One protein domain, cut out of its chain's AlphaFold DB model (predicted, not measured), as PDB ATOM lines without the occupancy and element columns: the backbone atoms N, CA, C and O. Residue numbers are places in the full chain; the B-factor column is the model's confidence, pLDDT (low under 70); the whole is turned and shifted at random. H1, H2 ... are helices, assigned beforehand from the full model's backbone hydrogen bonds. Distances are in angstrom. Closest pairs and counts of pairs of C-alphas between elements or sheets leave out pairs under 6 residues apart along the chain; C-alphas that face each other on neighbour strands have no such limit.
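AT A GLANCE: This is residues 78 to 152 of the 156 residues of a protein of Aphanomyces stellatus (UniProt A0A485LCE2). The longest helix, H3, packs with its residues 128 to 138 on H1, which folds back into H2 as a helical hairpin; the three helix centres make a triangle, with H1 touching both others. The far end of H3 sticks out past the hairpin, with residues 143 to 152 standing free. The printed part has 75 residues with three named helices, in the order H1, H2, H3, and no named strand; the class is all helix. It is only just loose, close to compact, with a radius of gyration of the C-alphas of 13.8 A, and spans 46 by 23 by 17 A, only just a rod.

IN THESE COORDINATES: H3 is residues 124 to 151, 40.5 A from first to last C-alpha, and ends with C-alpha 151 at (58.068, 22.494, 18.705). H1 is residues 78 to 98, 30.5 A long, and begins with C-alpha 78 at (88.789, 3.833, 9.617). H2 is residues 104 to 118, 21.5 A long, beginning with C-alpha 104 at (64.769, 5.387, 1.970).

HOW THE PARTS SIT: H3 touches H1 with residues 128 to 138 alone; the closest C-alphas are those of Val 82 and Ile 131, 6.4 A apart. The two run the same way at a shallow tilt of 32 degrees. H1 and H2 form a helical hairpin and touch, with the C-alphas of Ala 93 and Val 105 closest at 5.1 A. They run opposite ways at a shallow tilt of 27 degrees. H2 and H3 are apart. In H1, H2 and H3 every O i to N i+4 pair is within hydrogen-bond range.

THE WHOLE: The two C-alphas farthest apart are those of Met 122 and Val 152, at 46.1 A. Without residues 143 to 152 the body spans 38 by 21 by 16 A. The links H1 to H2 and H2 to H3 are tight, and the printed part has no cut. The mean pLDDT of the printed part is 85.8, and residues 145 to 152 are under 70.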
ATOM      1  N   LEU A  78      89.517   3.181  10.706       89.69
ATOM      2  CA  LEU A  78      88.789   3.833   9.617       89.69
ATOM      3  C   LEU A  78      87.633   2.976   9.082       89.69
ATOM      4  O   LEU A  78      86.534   3.482   8.864       89.69
ATOM      5  N   GLN A  79      87.842   1.668   8.905       90.56
ATOM      6  CA  GLN A  79      86.774   0.755   8.484       90.56
ATOM      7  C   GLN A  79      85.628   0.732   9.501       90.56
ATOM      8  O   GLN A  79      84.461   0.764   9.110       90.56
ATOM      9  N   MET A  80      85.944   0.745  10.797       91.81
ATOM     10  CA  MET A  80      84.939   0.842  11.857       91.81
ATOM     11  C   MET A  80      84.152   2.151  11.789       91.81
ATOM     12  O   MET A  80      82.929   2.124  11.928       91.81
ATOM     13  N   GLN A  81      84.811   3.279  11.516       92.69
ATOM     14  CA  GLN A  81      84.127   4.562  11.326       92.69
ATOM     15  C   GLN A  81      83.165   4.527  10.128       92.69
ATOM     16  O   GLN A  81      82.005   4.918  10.269       92.69
ATOM     17  N   VAL A  82      83.584   3.972   8.981       92.88
ATOM     18  CA  VAL A  82      82.697   3.787   7.813       92.88
ATOM     19  C   VAL A  82      81.485   2.926   8.174       92.88
ATOM     20  O   VAL A  82      80.350   3.281   7.851       92.88
ATOM     21  N   LEU A  83      81.702   1.804   8.867       92.25
ATOM     22  CA  LEU A  83      80.626   0.894   9.265       92.25
ATOM     23  C   LEU A  83      79.649   1.548  10.244       92.25
ATOM     24  O   LEU A  83      78.438   1.375  10.107       92.25
ATOM     25  N   ASN A  84      80.149   2.305  11.218       92.94
ATOM     26  CA  ASN A  84      79.318   2.998  12.201       92.94
ATOM     27  C   ASN A  84      78.478   4.103  11.552       92.94
ATOM     28  O   ASN A  84      77.279   4.212  11.835       92.94
ATOM     29  N   LEU A  85      79.067   4.868  10.631       93.50
ATOM     30  CA  LEU A  85      78.340   5.857   9.845       93.50
ATOM     31  C   LEU A  85      77.250   5.195   8.989       93.50
ATOM     32  O   LEU A  85      76.099   5.630   9.010       93.50
ATOM     33  N   TYR A  86      77.575   4.103   8.294       93.81
ATOM     34  CA  TYR A  86      76.609   3.357   7.484       93.81
ATOM     35  C   TYR A  86      75.432   2.831   8.321       93.81
ATOM     36  O   TYR A  86      74.272   3.051   7.964       93.81
ATOM     37  N   LYS A  87      75.709   2.212   9.478       93.12
ATOM     38  CA  LYS A  87      74.674   1.752  10.422       93.12
ATOM     39  C   LYS A  87      73.779   2.906  10.881       93.12
ATOM     40  O   LYS A  87      72.558   2.761  10.900       93.12
ATOM     41  N   SER A  88      74.368   4.058  11.192       91.81
ATOM     42  CA  SER A  88      73.629   5.245  11.638       91.81
ATOM     43  C   SER A  88      72.708   5.801  10.543       91.81
ATOM     44  O   SER A  88      71.559   6.148  10.821       91.81
ATOM     45  N   CYS A  89      73.168   5.831   9.288       89.88
ATOM     46  CA  CYS A  89      72.349   6.211   8.136       89.88
ATOM     47  C   CYS A  89      71.178   5.248   7.911       89.88
ATOM     48  O   CYS A  89      70.064   5.697   7.646       89.88
ATOM     49  N   LEU A  90      71.405   3.938   8.049       90.31
ATOM     50  CA  LEU A  90      70.347   2.936   7.912       90.31
ATOM     51  C   LEU A  90      69.267   3.083   8.985       90.31
ATOM     52  O   LEU A  90      68.088   3.010   8.656       90.31
ATOM     53  N   GLN A  91      69.648   3.338  10.238       89.44
ATOM     54  CA  GLN A  91      68.683   3.569  11.318       89.44
ATOM     55  C   GLN A  91      67.772   4.761  11.008       89.44
ATOM     56  O   GLN A  91      66.552   4.660  11.123       89.44
ATOM     57  N   VAL A  92      68.353   5.876  10.554       87.88
ATOM     58  CA  VAL A  92      67.584   7.067  10.169       87.88
ATOM     59  C   VAL A  92      66.700   6.790   8.951       87.88
ATOM     60  O   VAL A  92      65.551   7.223   8.913       87.88
ATOM     61  N   ALA A  93      67.198   6.054   7.960       87.38
ATOM     62  CA  ALA A  93      66.421   5.700   6.778       87.38
ATOM     63  C   ALA A  93      65.229   4.790   7.109       87.38
ATOM     64  O   ALA A  93      64.130   5.049   6.630       87.38
ATOM     65  N   GLN A  94      65.417   3.790   7.973       87.81
ATOM     66  CA  GLN A  94      64.335   2.935   8.474       87.81
ATOM     67  C   GLN A  94      63.293   3.742   9.249       87.81
ATOM     68  O   GLN A  94      62.093   3.509   9.131       87.81
ATOM     69  N   GLU A  95      63.743   4.721  10.028       86.38
ATOM     70  CA  GLU A  95      62.851   5.615  10.751       86.38
ATOM     71  C   GLU A  95      62.018   6.490   9.800       86.38
ATOM     72  O   GLU A  95      60.822   6.675  10.024       86.38
ATOM     73  N   LYS A  96      62.614   6.980   8.704       81.75
ATOM     74  CA  LYS A  96      61.888   7.691   7.636       81.75
ATOM     75  C   LYS A  96      60.914   6.788   6.891       81.75
ATOM     76  O   LYS A  96      59.826   7.228   6.544       81.75
ATOM     77  N   GLU A  97      61.289   5.538   6.658       85.31
ATOM     78  CA  GLU A  97      60.439   4.563   5.980       85.31
ATOM     79  C   GLU A  97      59.219   4.197   6.829       85.31
ATOM     80  O   GLU A  97      58.099   4.181   6.323       85.31
ATOM     81  N   ARG A  98      59.396   4.065   8.150       79.81
ATOM     82  CA  ARG A  98      58.279   3.953   9.100       79.81
ATOM     83  C   ARG A  98      57.389   5.205   9.115       79.81
ATOM     84  O   ARG A  98      56.198   5.091   9.381       79.81
ATOM     85  N   ALA A  99      57.942   6.376   8.800       79.88
ATOM     86  CA  ALA A  99      57.196   7.625   8.632       79.88
ATOM     87  C   ALA A  99      56.555   7.787   7.234       79.88
ATOM     88  O   ALA A  99      56.027   8.854   6.930       79.88
ATOM     89  N   GLY A 100      56.606   6.757   6.376       80.12
ATOM     90  CA  GLY A 100      55.959   6.733   5.059       80.12
ATOM     91  C   GLY A 100      56.872   7.034   3.863       80.12
ATOM     92  O   GLY A 100      56.402   7.042   2.728       80.12
ATOM     93  N   ALA A 101      58.174   7.262   4.068       74.44
ATOM     94  CA  ALA A 101      59.114   7.496   2.970       74.44
ATOM     95  C   ALA A 101      59.630   6.173   2.373       74.44
ATOM     96  O   ALA A 101      60.653   5.635   2.813       74.44
ATOM     97  N   ALA A 102      58.940   5.667   1.349       80.38
ATOM     98  CA  ALA A 102      59.325   4.450   0.636       80.38
ATOM     99  C   ALA A 102      60.744   4.540   0.037       80.38
ATOM    100  O   ALA A 102      61.167   5.594  -0.439       80.38
ATOM    101  N   ASN A 103      61.465   3.415   0.031       83.50
ATOM    102  CA  ASN A 103      62.794   3.253  -0.580       83.50
ATOM    103  C   ASN A 103      63.931   4.077   0.059       83.50
ATOM    104  O   ASN A 103      65.013   4.195  -0.519       83.50
ATOM    105  N   SER A 104      63.733   4.615   1.266       86.00
ATOM    106  CA  SER A 104      64.769   5.387   1.970       86.00
ATOM    107  C   SER A 104      66.019   4.546   2.267       86.00
ATOM    108  O   SER A 104      67.144   5.024   2.112       86.00
ATOM    109  N   VAL A 105      65.840   3.287   2.678       88.38
ATOM    110  CA  VAL A 105      66.947   2.366   2.983       88.38
ATOM    111  C   VAL A 105      67.728   1.986   1.725       88.38
ATOM    112  O   VAL A 105      68.962   1.979   1.745       88.38
ATOM    113  N   GLU A 106      67.026   1.713   0.625       90.50
ATOM    114  CA  GLU A 106      67.653   1.336  -0.644       90.50
ATOM    115  C   GLU A 106      68.461   2.495  -1.237       90.50
ATOM    116  O   GLU A 106      69.595   2.301  -1.677       90.50
ATOM    117  N   PHE A 107      67.951   3.725  -1.123       89.62
ATOM    118  CA  PHE A 107      68.693   4.926  -1.503       89.62
ATOM    119  C   PHE A 107      70.026   5.054  -0.747       89.62
ATOM    120  O   PHE A 107      71.064   5.321  -1.357       89.62
ATOM    121  N   VAL A 108      70.032   4.826   0.574       91.31
ATOM    122  CA  VAL A 108      71.270   4.865   1.375       91.31
ATOM    123  C   VAL A 108      72.252   3.792   0.908       91.31
ATOM    124  O   VAL A 108      73.427   4.092   0.704       91.31
ATOM    125  N   ARG A 109      71.789   2.558   0.682       92.44
ATOM    126  CA  ARG A 109      72.636   1.460   0.187       92.44
ATOM    127  C   ARG A 109      73.279   1.792  -1.151       92.44
ATOM    128  O   ARG A 109      74.493   1.646  -1.301       92.44
ATOM    129  N   GLN A 110      72.477   2.259  -2.105       93.19
ATOM    130  CA  GLN A 110      72.948   2.595  -3.442       93.19
ATOM    131  C   GLN A 110      73.971   3.730  -3.396       93.19
ATOM    132  O   GLN A 110      75.024   3.632  -4.026       93.19
ATOM    133  N   LYS A 111      73.708   4.765  -2.593       91.50
ATOM    134  CA  LYS A 111      74.623   5.894  -2.425       91.50
ATOM    135  C   LYS A 111      75.967   5.473  -1.827       91.50
ATOM    136  O   LYS A 111      77.002   5.799  -2.399       91.50
ATOM    137  N   PHE A 112      75.961   4.710  -0.730       92.75
ATOM    138  CA  PHE A 112      77.200   4.208  -0.122       92.75
ATOM    139  C   PHE A 112      77.992   3.331  -1.092       92.75
ATOM    140  O   PHE A 112      79.214   3.439  -1.165       92.75
ATOM    141  N   ARG A 113      77.307   2.489  -1.875       91.81
ATOM    142  CA  ARG A 113      77.957   1.650  -2.886       91.81
ATOM    143  C   ARG A 113      78.582   2.488  -4.003       91.81
ATOM    144  O   ARG A 113      79.700   2.190  -4.405       91.81
ATOM    145  N   ALA A 114      77.892   3.521  -4.482       91.94
ATOM    146  CA  ALA A 114      78.409   4.417  -5.515       91.94
ATOM    147  C   ALA A 114      79.649   5.188  -5.033       91.94
ATOM    148  O   ALA A 114      80.662   5.216  -5.728       91.94
ATOM    149  N   GLU A 115      79.607   5.753  -3.822       88.69
ATOM    150  CA  GLU A 115      80.749   6.472  -3.245       88.69
ATOM    151  C   GLU A 115      81.935   5.534  -2.967       88.69
ATOM    152  O   GLU A 115      83.066   5.878  -3.297       88.69
ATOM    153  N   ALA A 116      81.694   4.316  -2.466       89.44
ATOM    154  CA  ALA A 116      82.750   3.323  -2.250       89.44
ATOM    155  C   ALA A 116      83.438   2.868  -3.552       89.44
ATOM    156  O   ALA A 116      84.610   2.508  -3.524       89.44
ATOM    157  N   MET A 117      82.730   2.888  -4.687       89.69
ATOM    158  CA  MET A 117      83.316   2.597  -6.005       89.69
ATOM    159  C   MET A 117      84.109   3.782  -6.570       89.69
ATOM    160  O   MET A 117      85.041   3.582  -7.342       89.69
ATOM    161  N   ALA A 118      83.754   5.013  -6.191       90.69
ATOM    162  CA  ALA A 118      84.394   6.240  -6.664       90.69
ATOM    163  C   ALA A 118      85.644   6.646  -5.856       90.69
ATOM    164  O   ALA A 118      86.332   7.615  -6.203       90.69
ATOM    165  N   VAL A 119      85.918   5.964  -4.744       90.69
ATOM    166  CA  VAL A 119      87.043   6.250  -3.848       90.69
ATOM    167  C   VAL A 119      88.049   5.108  -3.925       90.69
ATOM    168  O   VAL A 119      87.689   3.934  -3.845       90.69
ATOM    169  N   GLY A 120      89.327   5.448  -4.092       89.44
ATOM    170  CA  GLY A 120      90.397   4.458  -4.098       89.44
ATOM    171  C   GLY A 120      90.522   3.769  -2.737       89.44
ATOM    172  O   GLY A 120      90.353   4.395  -1.695       89.44
ATOM    173  N   ARG A 121      90.880   2.481  -2.723       87.94
ATOM    174  CA  ARG A 121      91.017   1.693  -1.478       87.94
ATOM    175  C   ARG A 121      92.048   2.257  -0.488       87.94
ATOM    176  O   ARG A 121      91.971   1.941   0.692       87.94
ATOM    177  N   MET A 122      93.002   3.046  -0.981       89.56
ATOM    178  CA  MET A 122      94.084   3.669  -0.208       89.56
ATOM    179  C   MET A 122      93.908   5.188  -0.062       89.56
ATOM    180  O   MET A 122      94.786   5.859   0.466       89.56
ATOM    181  N   ASP A 123      92.795   5.749  -0.540       92.19
ATOM    182  CA  ASP A 123      92.533   7.189  -0.471       92.19
ATOM    183  C   ASP A 123      91.956   7.557   0.906       92.19
ATOM    184  O   ASP A 123      90.781   7.895   1.062       92.19
ATOM    185  N   PHE A 124      92.786   7.397   1.941       91.62
ATOM    186  CA  PHE A 124      92.380   7.548   3.338       91.62
ATOM    187  C   PHE A 124      91.812   8.943   3.620       91.62
ATOM    188  O   PHE A 124      90.755   9.049   4.238       91.62
ATOM    189  N   GLN A 125      92.437   9.994   3.079       91.06
ATOM    190  CA  GLN A 125      91.993  11.379   3.257       91.06
ATOM    191  C   GLN A 125      90.583  11.606   2.702       91.06
ATOM    192  O   GLN A 125      89.735  12.211   3.366       91.06
ATOM    193  N   LYS A 126      90.292  11.091   1.500       91.69
ATOM    194  CA  LYS A 126      88.956  11.206   0.908       91.69
ATOM    195  C   LYS A 126      87.926  10.381   1.673       91.69
ATOM    196  O   LYS A 126      86.811  10.864   1.880       91.69
ATOM    197  N   ILE A 127      88.284   9.175   2.124       91.75
ATOM    198  CA  ILE A 127      87.407   8.336   2.959       91.75
ATOM    199  C   ILE A 127      87.062   9.074   4.256       91.75
ATOM    200  O   ILE A 127      85.886   9.213   4.587       91.75
ATOM    201  N   GLU A 128      88.053   9.617   4.960       94.00
ATOM    202  CA  GLU A 128      87.830  10.383   6.185       94.00
ATOM    203  C   GLU A 128      86.978  11.636   5.949       94.00
ATOM    204  O   GLU A 128      86.071  11.935   6.730       94.00
ATOM    205  N   TYR A 129      87.237  12.375   4.866       94.19
ATOM    206  CA  TYR A 129      86.424  13.532   4.501       94.19
ATOM    207  C   TYR A 129      84.951  13.146   4.310       94.19
ATOM    208  O   TYR A 129      84.063  13.833   4.826       94.19
ATOM    209  N   LEU A 130      84.683  12.043   3.605       92.94
ATOM    210  CA  LEU A 130      83.326  11.540   3.380       92.94
ATOM    211  C   LEU A 130      82.662  11.093   4.683       92.94
ATOM    212  O   LEU A 130      81.487  11.406   4.888       92.94
ATOM    213  N   ILE A 131      83.411  10.458   5.590       94.00
ATOM    214  CA  ILE A 131      82.911  10.093   6.920       94.00
ATOM    215  C   ILE A 131      82.480  11.350   7.683       94.00
ATOM    216  O   ILE A 131      81.312  11.481   8.050       94.00
ATOM    217  N   ARG A 132      83.380  12.333   7.827       93.44
ATOM    218  CA  ARG A 132      83.086  13.596   8.529       93.44
ATOM    219  C   ARG A 132      81.909  14.338   7.888       93.44
ATOM    220  O   ARG A 132      81.072  14.913   8.584       93.44
ATOM    221  N   LYS A 133      81.817  14.339   6.552       92.69
ATOM    222  CA  LYS A 133      80.698  14.945   5.812       92.69
ATOM    223  C   LYS A 133      79.373  14.240   6.113       92.69
ATOM    224  O   LYS A 133      78.386  14.928   6.374       92.69
ATOM    225  N   GLY A 134      79.344  12.908   6.102       92.25
ATOM    226  CA  GLY A 134      78.149  12.119   6.406       92.25
ATOM    227  C   GLY A 134      77.688  12.276   7.857       92.25
ATOM    228  O   GLY A 134      76.500  12.474   8.109       92.25
ATOM    229  N   GLU A 135      78.617  12.287   8.812       91.25
ATOM    230  CA  GLU A 135      78.306  12.521  10.228       91.25
ATOM    231  C   GLU A 135      77.696  13.906  10.462       91.25
ATOM    232  O   GLU A 135      76.699  14.031  11.178       91.25
ATOM    233  N   ARG A 136      78.226  14.945   9.802       91.25
ATOM    234  CA  ARG A 136      77.628  16.289   9.839       91.25
ATOM    235  C   ARG A 136      76.197  16.289   9.303       91.25
ATOM    236  O   ARG A 136      75.323  16.873   9.940       91.25
ATOM    237  N   GLN A 137      75.941  15.603   8.188       88.12
ATOM    238  CA  GLN A 137      74.593  15.489   7.614       88.12
ATOM    239  C   GLN A 137      73.623  14.776   8.563       88.12
ATOM    240  O   GLN A 137      72.494  15.234   8.744       88.12
ATOM    241  N   LEU A 138      74.057  13.695   9.218       86.88
ATOM    242  CA  LEU A 138      73.239  12.998  10.211       86.88
ATOM    243  C   LEU A 138      72.965  13.856  11.443       86.88
ATOM    244  O   LEU A 138      71.834  13.881  11.925       86.88
ATOM    245  N   LYS A 139      73.976  14.575  11.942       88.50
ATOM    246  CA  LYS A 139      73.818  15.486  13.080       88.50
ATOM    247  C   LYS A 139      72.822  16.593  12.755       88.50
ATOM    248  O   LYS A 139      71.934  16.852  13.561       88.50
ATOM    249  N   GLN A 140      72.921  17.195  11.571       85.88
ATOM    250  CA  GLN A 140      71.967  18.200  11.101       85.88
ATOM    251  C   GLN A 140      70.557  17.620  10.965       85.88
ATOM    252  O   GLN A 140      69.615  18.195  11.496       85.88
ATOM    253  N   TYR A 141      70.401  16.453  10.333       80.31
ATOM    254  CA  TYR A 141      69.094  15.810  10.187       80.31
ATOM    255  C   TYR A 141      68.450  15.493  11.544       80.31
ATOM    256  O   TYR A 141      67.274  15.781  11.759       80.31
ATOM    257  N   ARG A 142      69.228  14.939  12.484       80.25
ATOM    258  CA  ARG A 142      68.764  14.666  13.850       80.25
ATOM    259  C   ARG A 142      68.452  15.949  14.611       80.25
ATOM    260  O   ARG A 142      67.452  15.968  15.310       80.25
ATOM    261  N   SER A 143      69.250  17.003  14.441       78.75
ATOM    262  CA  SER A 143      69.028  18.310  15.067       78.75
ATOM    263  C   SER A 143      67.741  18.973  14.575       78.75
ATOM    264  O   SER A 143      66.945  19.432  15.389       78.75
ATOM    265  N   VAL A 144      67.486  18.958  13.264       76.44
ATOM    266  CA  VAL A 144      66.226  19.451  12.687       76.44
ATOM    267  C   VAL A 144      65.055  18.601  13.166       76.44
ATOM    268  O   VAL A 144      64.023  19.132  13.556       76.44
ATOM    269  N   LYS A 145      65.216  17.275  13.213       69.38
ATOM    270  CA  LYS A 145      64.176  16.386  13.730       69.38
ATOM    271  C   LYS A 145      63.879  16.625  15.214       69.38
ATOM    272  O   LYS A 145      62.713  16.659  15.591       69.38
ATOM    273  N   SER A 146      64.903  16.800  16.047       62.25
ATOM    274  CA  SER A 146      64.727  17.108  17.466       62.25
ATOM    275  C   SER A 146      64.113  18.489  17.672       62.25
ATOM    276  O   SER A 146      63.263  18.637  18.539       62.25
ATOM    277  N   ALA A 147      64.484  19.477  16.852       62.44
ATOM    278  CA  ALA A 147      63.873  20.804  16.877       62.44
ATOM    279  C   ALA A 147      62.388  20.746  16.481       62.44
ATOM    280  O   ALA A 147      61.545  21.307  17.175       62.44
ATOM    281  N   ASN A 148      62.053  19.984  15.436       59.97
ATOM    282  CA  ASN A 148      60.666  19.747  15.035       59.97
ATOM    283  C   ASN A 148      59.871  19.024  16.130       59.97
ATOM    284  O   ASN A 148      58.707  19.337  16.334       59.97
ATOM    285  N   PHE A 149      60.478  18.079  16.855       56.50
ATOM    286  CA  PHE A 149      59.812  17.399  17.967       56.50
ATOM    287  C   PHE A 149      59.600  18.324  19.176       56.50
ATOM    288  O   PHE A 149      58.528  18.304  19.772       56.50
ATOM    289  N   ALA A 150      60.580  19.169  19.511       61.31
ATOM    290  CA  ALA A 150      60.470  20.143  20.600       61.31
ATOM    291  C   ALA A 150      59.373  21.193  20.348       61.31
ATOM    292  O   ALA A 150      58.690  21.599  21.280       61.31
ATOM    293  N   PHE A 151      59.157  21.590  19.090       53.38
ATOM    294  CA  PHE A 151      58.068  22.494  18.705       53.38
ATOM    295  C   PHE A 151      56.670  21.854  18.815       53.38
ATOM    296  O   PHE A 151      55.677  22.558  18.965       53.38
ATOM    297  N   VAL A 152      56.574  20.521  18.764       58.38
ATOM    298  CA  VAL A 152      55.301  19.775  18.761       58.38
ATOM    299  C   VAL A 152      54.869  19.356  20.179       58.38
ATOM    300  O   VAL A 152      53.941  18.571  20.323       58.38
TER     301      VAL A 152